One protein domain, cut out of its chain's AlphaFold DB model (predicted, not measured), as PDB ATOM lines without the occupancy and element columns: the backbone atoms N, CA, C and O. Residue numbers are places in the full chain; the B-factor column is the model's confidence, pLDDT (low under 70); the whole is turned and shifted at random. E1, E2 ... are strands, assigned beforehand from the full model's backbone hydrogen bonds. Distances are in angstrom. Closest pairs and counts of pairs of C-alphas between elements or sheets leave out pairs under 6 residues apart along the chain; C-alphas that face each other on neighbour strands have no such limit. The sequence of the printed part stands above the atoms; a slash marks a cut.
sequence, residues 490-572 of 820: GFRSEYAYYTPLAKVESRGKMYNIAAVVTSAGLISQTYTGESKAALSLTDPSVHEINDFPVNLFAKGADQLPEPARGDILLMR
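Overview. This is residues 490 to 572 of the 820 residues of the protein "Protection of telomeres protein 1" of Fomitopsis rosea (UniProt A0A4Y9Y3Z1). Little here is regular structure: one strongly twisted antiparallel sheet, E3 E2 E1 E4, with long loops before E1 and E4. E1 E2 E3 form a meander, antiparallel neighbours in turn; E4 beside E1 makes a Greek key. The printed part has 83 residues, 25 in named strands E1 to E4, no named helix: all strand, compact, radius of gyration of the C-alphas 13.2 A, spans 36 by 24 by 23 A.

Arrangement. E1, residues 514 to 520, and E2, residues 531 to 538, form a hairpin, with N 516 and O 538 within hydrogen-bond range at 2.8 A. E2 and E3, residues 548 to 554, form another: N 531 and O 554, 2.7 A. E4, residues 568 to 570, neighbours E1: N 569 and O 515, 3.0 A.

Along the chain. Find C-alpha 514, where E1 begins, at (81.913, 152.606, 120.417); E2 runs 22.8 A from first to last C-alpha; E4 ends at C-alpha 570, at (86.606, 154.340, 119.698).

Size, cuts and confidence. The printed part has no cut; pLDDT is under 70 at residues 494 to 495, 506 to 510 and 545.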
ATOM      1  N   GLY A 490      75.235 147.702 123.951       74.75
ATOM      2  CA  GLY A 490      76.627 147.704 124.399       74.75
ATOM      3  C   GLY A 490      77.456 146.618 123.717       74.75
ATOM      4  O   GLY A 490      77.044 145.462 123.621       74.75
ATOM      5  N   PHE A 491      78.653 146.985 123.265       80.06
ATOM      6  CA  PHE A 491      79.541 146.092 122.524       80.06
ATOM      7  C   PHE A 491      80.694 145.622 123.414       80.06
ATOM      8  O   PHE A 491      81.443 146.434 123.953       80.06
ATOM      9  N   ARG A 492      80.873 144.305 123.557       76.25
ATOM     10  CA  ARG A 492      82.092 143.726 124.136       76.25
ATOM     11  C   ARG A 492      82.963 143.235 122.989       76.25
ATOM     12  O   ARG A 492      82.668 142.202 122.401       76.25
ATOM     13  N   SER A 493      84.013 143.987 122.678       77.00
ATOM     14  CA  SER A 493      85.107 143.465 121.855       77.00
ATOM     15  C   SER A 493      86.000 142.556 122.696       77.00
ATOM     16  O   SER A 493      85.964 142.616 123.927       77.00
ATOM     17  N   GLU A 494      86.868 141.798 122.034       67.75
ATOM     18  CA  GLU A 494      87.983 141.087 122.673       67.75
ATOM     19  C   GLU A 494      88.913 142.013 123.490       67.75
ATOM     20  O   GLU A 494      89.541 141.567 124.442       67.75
ATOM     21  N   TYR A 495      88.950 143.317 123.180       53.22
ATOM     22  CA  TYR A 495      89.851 144.291 123.813       53.22
ATOM     23  C   TYR A 495      89.229 145.129 124.942       53.22
ATOM     24  O   TYR A 495      89.958 145.704 125.750       53.22
ATOM     25  N   ALA A 496      87.905 145.307 124.947       72.12
ATOM     26  CA  ALA A 496      87.199 146.192 125.879       72.12
ATOM     27  C   ALA A 496      85.678 145.979 125.846       72.12
ATOM     28  O   ALA A 496      85.097 145.726 124.784       72.12
ATOM     29  N   TYR A 497      85.026 146.207 126.992       81.56
ATOM     30  CA  TYR A 497      83.604 146.548 127.032       81.56
ATOM     31  C   TYR A 497      83.425 148.031 126.692       81.56
ATOM     32  O   TYR A 497      84.026 148.899 127.332       81.56
ATOM     33  N   TYR A 498      82.596 148.307 125.692       88.06
ATOM     34  CA  TYR A 498      82.142 149.644 125.348       88.06
ATOM     35  C   TYR A 498      80.764 149.867 125.956       88.06
ATOM     36  O   TYR A 498      79.808 149.142 125.667       88.06
ATOM     37  N   THR A 499      80.682 150.871 126.822       90.88
ATOM     38  CA  THR A 499      79.446 151.252 127.490       90.88
ATOM     39  C   THR A 499      78.457 151.772 126.447       90.88
ATOM     40  O   THR A 499      78.813 152.694 125.709       90.88
ATOM     41  N   PRO A 500      77.235 151.215 126.376       93.19
ATOM     42  CA  PRO A 500      76.213 151.746 125.488       93.19
ATOM     43  C   PRO A 500      75.868 153.185 125.863       93.19
ATOM     44  O   PRO A 500      75.824 153.518 127.050       93.19
ATOM     45  N   LEU A 501      75.603 154.025 124.866       92.69
ATOM     46  CA  LEU A 501      75.423 155.470 125.040       92.69
ATOM     47  C   LEU A 501      74.294 155.818 126.028       92.69
ATOM     48  O   LEU A 501      74.437 156.758 126.806       92.69
ATOM     49  N   ALA A 502      73.227 155.015 126.100       92.31
ATOM     50  CA  ALA A 502      72.131 155.200 127.057       92.31
ATOM     51  C   ALA A 502      72.536 154.958 128.525       92.31
ATOM     52  O   ALA A 502      71.829 155.379 129.438       92.31
ATOM     53  N   LYS A 503      73.671 154.284 128.767       90.25
ATOM     54  CA  LYS A 503      74.264 154.063 130.100       90.25
ATOM     55  C   LYS A 503      75.411 155.034 130.417       90.25
ATOM     56  O   LYS A 503      76.087 154.872 131.432       90.25
ATOM     57  N   VAL A 504      75.658 156.029 129.561       86.62
ATOM     58  CA  VAL A 504      76.647 157.085 129.809       86.62
ATOM     59  C   VAL A 504      76.014 158.156 130.700       86.62
ATOM     60  O   VAL A 504      75.333 159.068 130.233       86.62
ATOM     61  N   GLU A 505      76.230 158.035 132.009       84.19
ATOM     62  CA  GLU A 505      75.724 158.983 133.004       84.19
ATOM     63  C   GLU A 505      76.491 160.316 132.950       84.19
ATOM     64  O   GLU A 505      77.672 160.394 132.593       84.19
ATOM     65  N   SER A 506      75.820 161.411 133.310       56.09
ATOM     66  CA  SER A 506      76.365 162.753 133.118       56.09
ATOM     67  C   SER A 506      77.417 163.157 134.162       56.09
ATOM     68  O   SER A 506      77.116 163.214 135.350       56.09
ATOM     69  N   ARG A 507      78.577 163.618 133.663       49.56
ATOM     70  CA  ARG A 507      79.674 164.338 134.355       49.56
ATOM     71  C   ARG A 507      80.383 163.599 135.501       49.56
ATOM     72  O   ARG A 507      79.880 163.501 136.609       49.56
ATOM     73  N   GLY A 508      81.650 163.261 135.258       44.25
ATOM     74  CA  GLY A 508      82.618 162.828 136.274       44.25
ATOM     75  C   GLY A 508      83.237 161.476 135.935       44.25
ATOM     76  O   GLY A 508      84.455 161.337 135.949       44.25
ATOM     77  N   LYS A 509      82.400 160.521 135.520       57.19
ATOM     78  CA  LYS A 509      82.824 159.198 135.050       57.19
ATOM     79  C   LYS A 509      83.356 159.263 133.611       57.19
ATOM     80  O   LYS A 509      82.851 160.029 132.786       57.19
ATOM     81  N   MET A 510      84.374 158.457 133.308       57.47
ATOM     82  CA  MET A 510      84.926 158.297 131.959       57.47
ATOM     83  C   MET A 510      84.553 156.933 131.384       57.47
ATOM     84  O   MET A 510      84.819 155.903 131.995       57.47
ATOM     85  N   TYR A 511      84.005 156.934 130.173       80.69
ATOM     86  CA  TYR A 511      83.501 155.738 129.505       80.69
ATOM     87  C   TYR A 511      84.364 155.374 128.293       80.69
ATOM     88  O   TYR A 511      84.923 156.247 127.625       80.69
ATOM     89  N   ASN A 512      84.454 154.080 127.992       81.62
ATOM     90  CA  ASN A 512      84.871 153.618 126.671       81.62
ATOM     91  C   ASN A 512      83.590 153.513 125.841       81.62
ATOM     92  O   ASN A 512      82.704 152.753 126.216       81.62
ATOM     93  N   ILE A 513      83.476 154.261 124.746       89.25
ATOM     94  CA  ILE A 513      82.308 154.205 123.857       89.25
ATOM     95  C   ILE A 513      82.733 153.743 122.464       89.25
ATOM     96  O   ILE A 513      83.845 154.044 122.023       89.25
ATOM     97  N   ALA A 514      81.845 152.994 121.817       92.06
ATOM     98  CA  ALA A 514      81.913 152.606 120.417       92.06
ATOM     99  C   ALA A 514      80.565 152.971 119.798       92.06
ATOM    100  O   ALA A 514      79.537 152.487 120.270       92.06
ATOM    101  N   ALA A 515      80.560 153.867 118.816       93.75
ATOM    102  CA  ALA A 515      79.328 154.436 118.281       93.75
ATOM    103  C   ALA A 515      79.486 154.868 116.821       93.75
ATOM    104  O   ALA A 515      80.593 155.191 116.384       93.75
ATOM    105  N   VAL A 516      78.363 154.891 116.103       94.56
ATOM    106  CA  VAL A 516      78.245 155.350 114.717       94.56
ATOM    107  C   VAL A 516      78.044 156.865 114.706       94.56
ATOM    108  O   VAL A 516      77.227 157.395 115.458       94.56
ATOM    109  N   VAL A 517      78.759 157.576 113.840       96.62
ATOM    110  CA  VAL A 517      78.629 159.026 113.667       96.62
ATOM    111  C   VAL A 517      77.383 159.332 112.831       96.62
ATOM    112  O   VAL A 517      77.326 159.012 111.644       96.62
ATOM    113  N   THR A 518      76.375 159.968 113.429       96.50
ATOM    114  CA  THR A 518      75.147 160.388 112.725       96.50
ATOM    115  C   THR A 518      75.285 161.765 112.092       96.50
ATOM    116  O   THR A 518      74.739 162.000 111.012       96.50
ATOM    117  N   SER A 519      76.066 162.656 112.704       96.12
ATOM    118  CA  SER A 519      76.535 163.886 112.065       96.12
ATOM    119  C   SER A 519      77.877 164.347 112.636       96.12
ATOM    120  O   SER A 519      78.167 164.156 113.818       96.12
ATOM    121  N   ALA A 520      78.688 164.978 111.790       95.94
ATOM    122  CA  ALA A 520      79.916 165.653 112.180       95.94
ATOM    123  C   ALA A 520      79.787 167.143 111.846       95.94
ATOM    124  O   ALA A 520      79.610 167.531 110.692       95.94
ATOM    125  N   GLY A 521      79.832 167.986 112.872       91.81
ATOM    126  CA  GLY A 521      79.902 169.432 112.725       91.81
ATOM    127  C   GLY A 521      81.307 169.869 112.322       91.81
ATOM    128  O   GLY A 521      82.292 169.315 112.810       91.81
ATOM    129  N   LEU A 522      81.382 170.896 111.470       94.25
ATOM    130  CA  LEU A 522      82.640 171.466 110.983       94.25
ATOM    131  C   LEU A 522      83.622 171.741 112.127       94.25
ATOM    132  O   LEU A 522      83.254 172.319 113.160       94.25
ATOM    133  N   ILE A 523      84.888 171.383 111.903       95.94
ATOM    134  CA  ILE A 523      85.966 171.719 112.824       95.94
ATOM    135  C   ILE A 523      86.058 173.243 112.920       95.94
ATOM    136  O   ILE A 523      86.336 173.947 111.951       95.94
ATOM    137  N   SER A 524      85.793 173.756 114.116       95.12
ATOM    138  CA  SER A 524      85.664 175.184 114.395       95.12
ATOM    139  C   SER A 524      86.641 175.588 115.489       95.12
ATOM    140  O   SER A 524      86.803 174.883 116.483       95.12
ATOM    141  N   GLN A 525      87.318 176.725 115.333       94.88
ATOM    142  CA  GLN A 525      88.248 177.188 116.357       94.88
ATOM    143  C   GLN A 525      87.488 177.858 117.508       94.88
ATOM    144  O   GLN A 525      86.700 178.783 117.312       94.88
ATOM    145  N   THR A 526      87.723 177.390 118.728       93.94
ATOM    146  CA  THR A 526      87.113 177.935 119.942       93.94
ATOM    147  C   THR A 526      87.764 179.246 120.379       93.94
ATOM    148  O   THR A 526      88.852 179.646 119.950       93.94
ATOM    149  N   TYR A 527      87.134 179.895 121.357       84.38
ATOM    150  CA  TYR A 527      87.706 181.059 122.018       84.38
ATOM    151  C   TYR A 527      88.993 180.763 122.823       84.38
ATOM    152  O   TYR A 527      89.646 181.729 123.198       84.38
ATOM    153  N   THR A 528      89.413 179.515 123.066       87.19
ATOM    154  CA  THR A 528      90.750 179.223 123.639       87.19
ATOM    155  C   THR A 528      91.832 179.088 122.563       87.19
ATOM    156  O   THR A 528      93.011 179.010 122.884       87.19
ATOM    157  N   GLY A 529      91.457 179.113 121.276       85.19
ATOM    158  CA  GLY A 529      92.351 178.807 120.157       85.19
ATOM    159  C   GLY A 529      92.434 177.309 119.851       85.19
ATOM    160  O   GLY A 529      92.995 176.936 118.828       85.19
ATOM    161  N   GLU A 530      91.828 176.467 120.686       91.25
ATOM    162  CA  GLU A 530      91.674 175.037 120.444       91.25
ATOM    163  C   GLU A 530      90.627 174.814 119.349       91.25
ATOM    164  O   GLU A 530      89.533 175.379 119.411       91.25
ATOM    165  N   SER A 531      90.935 174.000 118.348       94.19
ATOM    166  CA  SER A 531      89.941 173.474 117.418       94.19
ATOM    167  C   SER A 531      88.950 172.571 118.149       94.19
ATOM    168  O   SER A 531      89.298 171.870 119.101       94.19
ATOM    169  N   LYS A 532      87.704 172.564 117.681       96.12
ATOM    170  CA  LYS A 532      86.606 171.774 118.224       96.12
ATOM    171  C   LYS A 532      85.827 171.101 117.100       96.12
ATOM    172  O   LYS A 532      85.358 171.787 116.194       96.12
ATOM    173  N   ALA A 533      85.601 169.799 117.234       96.19
ATOM    174  CA  ALA A 533      84.599 169.066 116.467       96.19
ATOM    175  C   ALA A 533      83.401 168.775 117.380       96.19
ATOM    176  O   ALA A 533      83.566 168.342 118.523       96.19
ATOM    177  N   ALA A 534      82.190 169.036 116.896       95.81
ATOM    178  CA  ALA A 534      80.964 168.596 117.554       95.81
ATOM    179  C   ALA A 534      80.419 167.409 116.761       95.81
ATOM    180  O   ALA A 534      80.104 167.568 115.589       95.81
ATOM    181  N   LEU A 535      80.340 166.237 117.377       95.94
ATOM    182  CA  LEU A 535      79.839 165.014 116.761       95.94
ATOM    183  C   LEU A 535      78.501 164.637 117.402       95.94
ATOM    184  O   LEU A 535      78.372 164.682 118.626       95.94
ATOM    185  N   SER A 536      77.540 164.219 116.590       95.88
ATOM    186  CA  SER A 536      76.411 163.410 117.045       95.88
ATOM    187  C   SER A 536      76.762 161.941 116.854       95.88
ATOM    188  O   SER A 536      77.164 161.536 115.760       95.88
ATOM    189  N   LEU A 537      76.614 161.151 117.913       95.19
ATOM    190  CA  LEU A 537      76.853 159.713 117.903       95.19
ATOM    191  C   LEU A 537      75.550 158.957 118.185       95.19
ATOM    192  O   LEU A 537      74.736 159.394 118.998       95.19
ATOM    193  N   THR A 538      75.385 157.790 117.572       95.38
ATOM    194  CA  THR A 538      74.321 156.843 117.910       95.38
ATOM    195  C   THR A 538      74.872 155.433 118.073       95.38
ATOM    196  O   THR A 538      75.910 155.065 117.522       95.38
ATOM    197  N   ASP A 539      74.158 154.632 118.845       94.19
ATOM    198  CA  ASP A 539      74.372 153.201 118.998       94.19
ATOM    199  C   ASP A 539      72.993 152.527 119.157       94.19
ATOM    200  O   ASP A 539      71.980 153.225 119.292       94.19
ATOM    201  N   PRO A 540      72.902 151.188 119.185       93.94
ATOM    202  CA  PRO A 540      71.615 150.508 119.331       93.94
ATOM    203  C   PRO A 540      70.863 150.793 120.643       93.94
ATOM    204  O   PRO A 540      69.733 150.345 120.793       93.94
ATOM    205  N   SER A 541      71.467 151.501 121.604       90.94
ATOM    206  CA  SER A 541      70.826 151.890 122.866       90.94
ATOM    207  C   SER A 541      70.194 153.283 122.832       90.94
ATOM    208  O   SER A 541      69.335 153.580 123.657       90.94
ATOM    209  N   VAL A 542      70.612 154.125 121.881       88.44
ATOM    210  CA  VAL A 542      70.187 155.527 121.721       88.44
ATOM    211  C   VAL A 542      69.514 155.767 120.360       88.44
ATOM    212  O   VAL A 542      69.008 156.854 120.107       88.44
ATOM    213  N   HIS A 543      69.405 154.753 119.493       76.38
ATOM    214  CA  HIS A 543      68.835 154.895 118.146       76.38
ATOM    215  C   HIS A 543      67.424 155.534 118.112       76.38
ATOM    216  O   HIS A 543      67.123 156.284 117.182       76.38
ATOM    217  N   GLU A 544      66.583 155.294 119.123       76.00
ATOM    218  CA  GLU A 544      65.227 155.866 119.234       76.00
ATOM    219  C   GLU A 544      65.169 157.207 119.998       76.00
ATOM    220  O   GLU A 544      64.154 157.902 119.966       76.00
ATOM    221  N   ILE A 545      66.243 157.588 120.695       67.31
ATOM    222  CA  ILE A 545      66.278 158.709 121.641       67.31
ATOM    223  C   ILE A 545      67.412 159.651 121.232       67.31
ATOM    224  O   ILE A 545      68.540 159.403 121.615       67.31
ATOM    225  N   ASN A 546      67.114 160.734 120.503       81.44
ATOM    226  CA  ASN A 546      67.997 161.885 120.203       81.44
ATOM    227  C   ASN A 546      69.530 161.658 120.298       81.44
ATOM    228  O   ASN A 546      70.074 161.667 121.400       81.44
ATOM    229  N   ASP A 547      70.210 161.616 119.143       91.38
ATOM    230  CA  ASP A 547      71.670 161.751 118.947       91.38
ATOM    231  C   ASP A 547      72.493 162.167 120.188       91.38
ATOM    232  O   ASP A 547      72.352 163.281 120.701       91.38
ATOM    233  N   PHE A 548      73.438 161.322 120.610       92.75
ATOM    234  CA  PHE A 548      74.315 161.589 121.749       92.75
ATOM    235  C   PHE A 548      75.414 162.609 121.373       92.75
ATOM    236  O   PHE A 548      76.295 162.287 120.568       92.75
ATOM    237  N   PRO A 549      75.426 163.831 121.940       93.50
ATOM    238  CA  PRO A 549      76.317 164.891 121.480       93.50
ATOM    239  C   PRO A 549      77.688 164.832 122.169       93.50
ATOM    240  O   PRO A 549      77.830 165.135 123.358       93.50
ATOM    241  N   VAL A 550      78.737 164.538 121.402       92.38
ATOM    242  CA  VAL A 550      80.137 164.557 121.852       92.38
ATOM    243  C   VAL A 550      80.840 165.806 121.329       92.38
ATOM    244  O   VAL A 550      80.750 166.157 120.159       92.38
ATOM    245  N   ASN A 551      81.576 166.499 122.199       92.75
ATOM    246  CA  ASN A 551      82.404 167.636 121.803       92.75
ATOM    247  C   ASN A 551      83.874 167.254 121.996       92.75
ATOM    248  O   ASN A 551      84.322 167.089 123.129       92.75
ATOM    249  N   LEU A 552      84.601 167.115 120.890       91.19
ATOM    250  CA  LEU A 552      86.040 166.872 120.868       91.19
ATOM    251  C   LEU A 552      86.776 168.212 120.771       91.19
ATOM    252  O   LEU A 552      86.327 169.115 120.065       91.19
ATOM    253  N   PHE A 553      87.910 168.337 121.461       87.94
ATOM    254  CA  PHE A 553      88.737 169.547 121.483       87.94
ATOM    255  C   PHE A 553      90.213 169.175 121.296       87.94
ATOM    256  O   PHE A 553      90.708 168.262 121.956       87.94
ATOM    257  N   ALA A 554      90.923 169.891 120.424       87.81
ATOM    258  CA  ALA A 554      92.355 169.726 120.159       87.81
ATOM    259  C   ALA A 554      93.012 171.092 119.883       87.81
ATOM    260  O   ALA A 554      92.320 172.090 119.751       87.81
ATOM    261  N   LYS A 555      94.347 171.189 119.783       85.62
ATOM    262  CA  LYS A 555      94.999 172.504 119.543       85.62
ATOM    263  C   LYS A 555      95.006 172.916 118.065       85.62
ATOM    264  O   LYS A 555      95.012 174.108 117.785       85.62
ATOM    265  N   GLY A 556      95.024 171.950 117.150       81.25
ATOM    266  CA  GLY A 556      94.938 172.153 115.703       81.25
ATOM    267  C   GLY A 556      93.740 171.413 115.108       81.25
ATOM    268  O   GLY A 556      93.169 170.536 115.757       81.25
ATOM    269  N   ALA A 557      93.308 171.816 113.910       89.62
ATOM    270  CA  ALA A 557      92.181 171.182 113.219       89.62
ATOM    271  C   ALA A 557      92.540 169.762 112.747       89.62
ATOM    272  O   ALA A 557      91.784 168.832 112.988       89.62
ATOM    273  N   ASP A 558      93.765 169.607 112.249       90.00
ATOM    274  CA  ASP A 558      94.482 168.370 111.904       90.00
ATOM    275  C   ASP A 558      94.483 167.273 112.987       90.00
ATOM    276  O   ASP A 558      94.772 166.117 112.703       90.00
ATOM    277  N   GLN A 559      94.202 167.630 114.244       76.44
ATOM    278  CA  GLN A 559      94.213 166.716 115.394       76.44
ATOM    279  C   GLN A 559      92.822 166.213 115.789       76.44
ATOM    280  O   GLN A 559      92.698 165.461 116.758       76.44
ATOM    281  N   LEU A 560      91.774 166.662 115.102       89.62
ATOM    282  CA  LEU A 560      90.422 166.153 115.277       89.62
ATOM    283  C   LEU A 560      90.120 165.176 114.142       89.62
ATOM    284  O   LEU A 560      90.514 165.435 113.008       89.62
ATOM    285  N   PRO A 561      89.415 164.068 114.416       89.38
ATOM    286  CA  PRO A 561      88.925 163.231 113.338       89.38
ATOM    287  C   PRO A 561      87.895 164.026 112.520       89.38
ATOM    288  O   PRO A 561      87.076 164.757 113.086       89.38
ATOM    289  N   GLU A 562      87.901 163.820 111.205       94.31
ATOM    290  CA  GLU A 562      86.874 164.290 110.268       94.31
ATOM    291  C   GLU A 562      85.987 163.103 109.836       94.31
ATOM    292  O   GLU A 562      86.045 162.690 108.679       94.31
ATOM    293  N   PRO A 563      85.214 162.476 110.749       94.56
ATOM    294  CA  PRO A 563      84.434 161.301 110.398       94.56
ATOM    295  C   PRO A 563      83.265 161.680 109.487       94.56
ATOM    296  O   PRO A 563      82.539 162.648 109.739       94.56
ATOM    297  N   ALA A 564      83.037 160.870 108.462       93.88
ATOM    298  CA  ALA A 564      81.828 160.925 107.667       93.88
ATOM    299  C   ALA A 564      80.627 160.382 108.461       93.88
ATOM    300  O   ALA A 564      80.751 159.629 109.433       93.88
ATOM    301  N   ARG A 565      79.416 160.744 108.025       95.12
ATOM    302  CA  ARG A 565      78.190 160.127 108.542       95.12
ATOM    303  C   ARG A 565      78.184 158.638 108.176       95.12
ATOM    304  O   ARG A 565      78.149 158.309 106.995       95.12
ATOM    305  N   GLY A 566      78.144 157.775 109.186       94.12
ATOM    306  CA  GLY A 566      78.236 156.316 109.055       94.12
ATOM    307  C   GLY A 566      79.522 155.707 109.627       94.12
ATOM    308  O   GLY A 566      79.537 154.506 109.886       94.12
ATOM    309  N   ASP A 567      80.558 156.510 109.890       93.81
ATOM    310  CA  ASP A 567      81.824 156.030 110.462       93.81
ATOM    311  C   ASP A 567      81.681 155.599 111.934       93.81
ATOM    312  O   ASP A 567      80.758 156.019 112.632       93.81
ATOM    313  N   ILE A 568      82.623 154.786 112.434       91.00
ATOM    314  CA  ILE A 568      82.621 154.239 113.805       91.00
ATOM    315  C   ILE A 568      83.818 154.786 114.610       91.00
ATOM    316  O   ILE A 568      84.954 154.737 114.146       91.00
ATOM    317  N   LEU A 569      83.579 155.271 115.839       91.38
ATOM    318  CA  LEU A 569      84.582 155.925 116.711       91.38
ATOM    319  C   LEU A 569      84.877 155.124 118.008       91.38
ATOM    320  O   LEU A 569      83.962 154.505 118.542       91.38
ATOM    321  N   LEU A 570      86.116 155.157 118.549       87.06
ATOM    322  CA  LEU A 570      86.606 154.340 119.698       87.06
ATOM    323  C   LEU A 570      87.571 155.125 120.649       87.06
ATOM    324  O   LEU A 570      88.364 155.919 120.154       87.06
ATOM    325  N   MET A 571      87.573 154.905 121.990       83.75
ATOM    326  CA  MET A 571      88.425 155.642 122.993       83.75
ATOM    327  C   MET A 571      88.878 154.805 124.251       83.75
ATOM    328  O   MET A 571      88.050 154.049 124.760       83.75
ATOM    329  N   ARG A 572      90.144 154.914 124.776       75.75
ATOM    330  CA  ARG A 572      90.790 154.032 125.840       75.75
ATOM    331  C   ARG A 572      91.912 154.673 126.766       75.75
ATOM    332  O   ARG A 572      91.993 155.896 126.804       75.75
TER     333      ARG A 572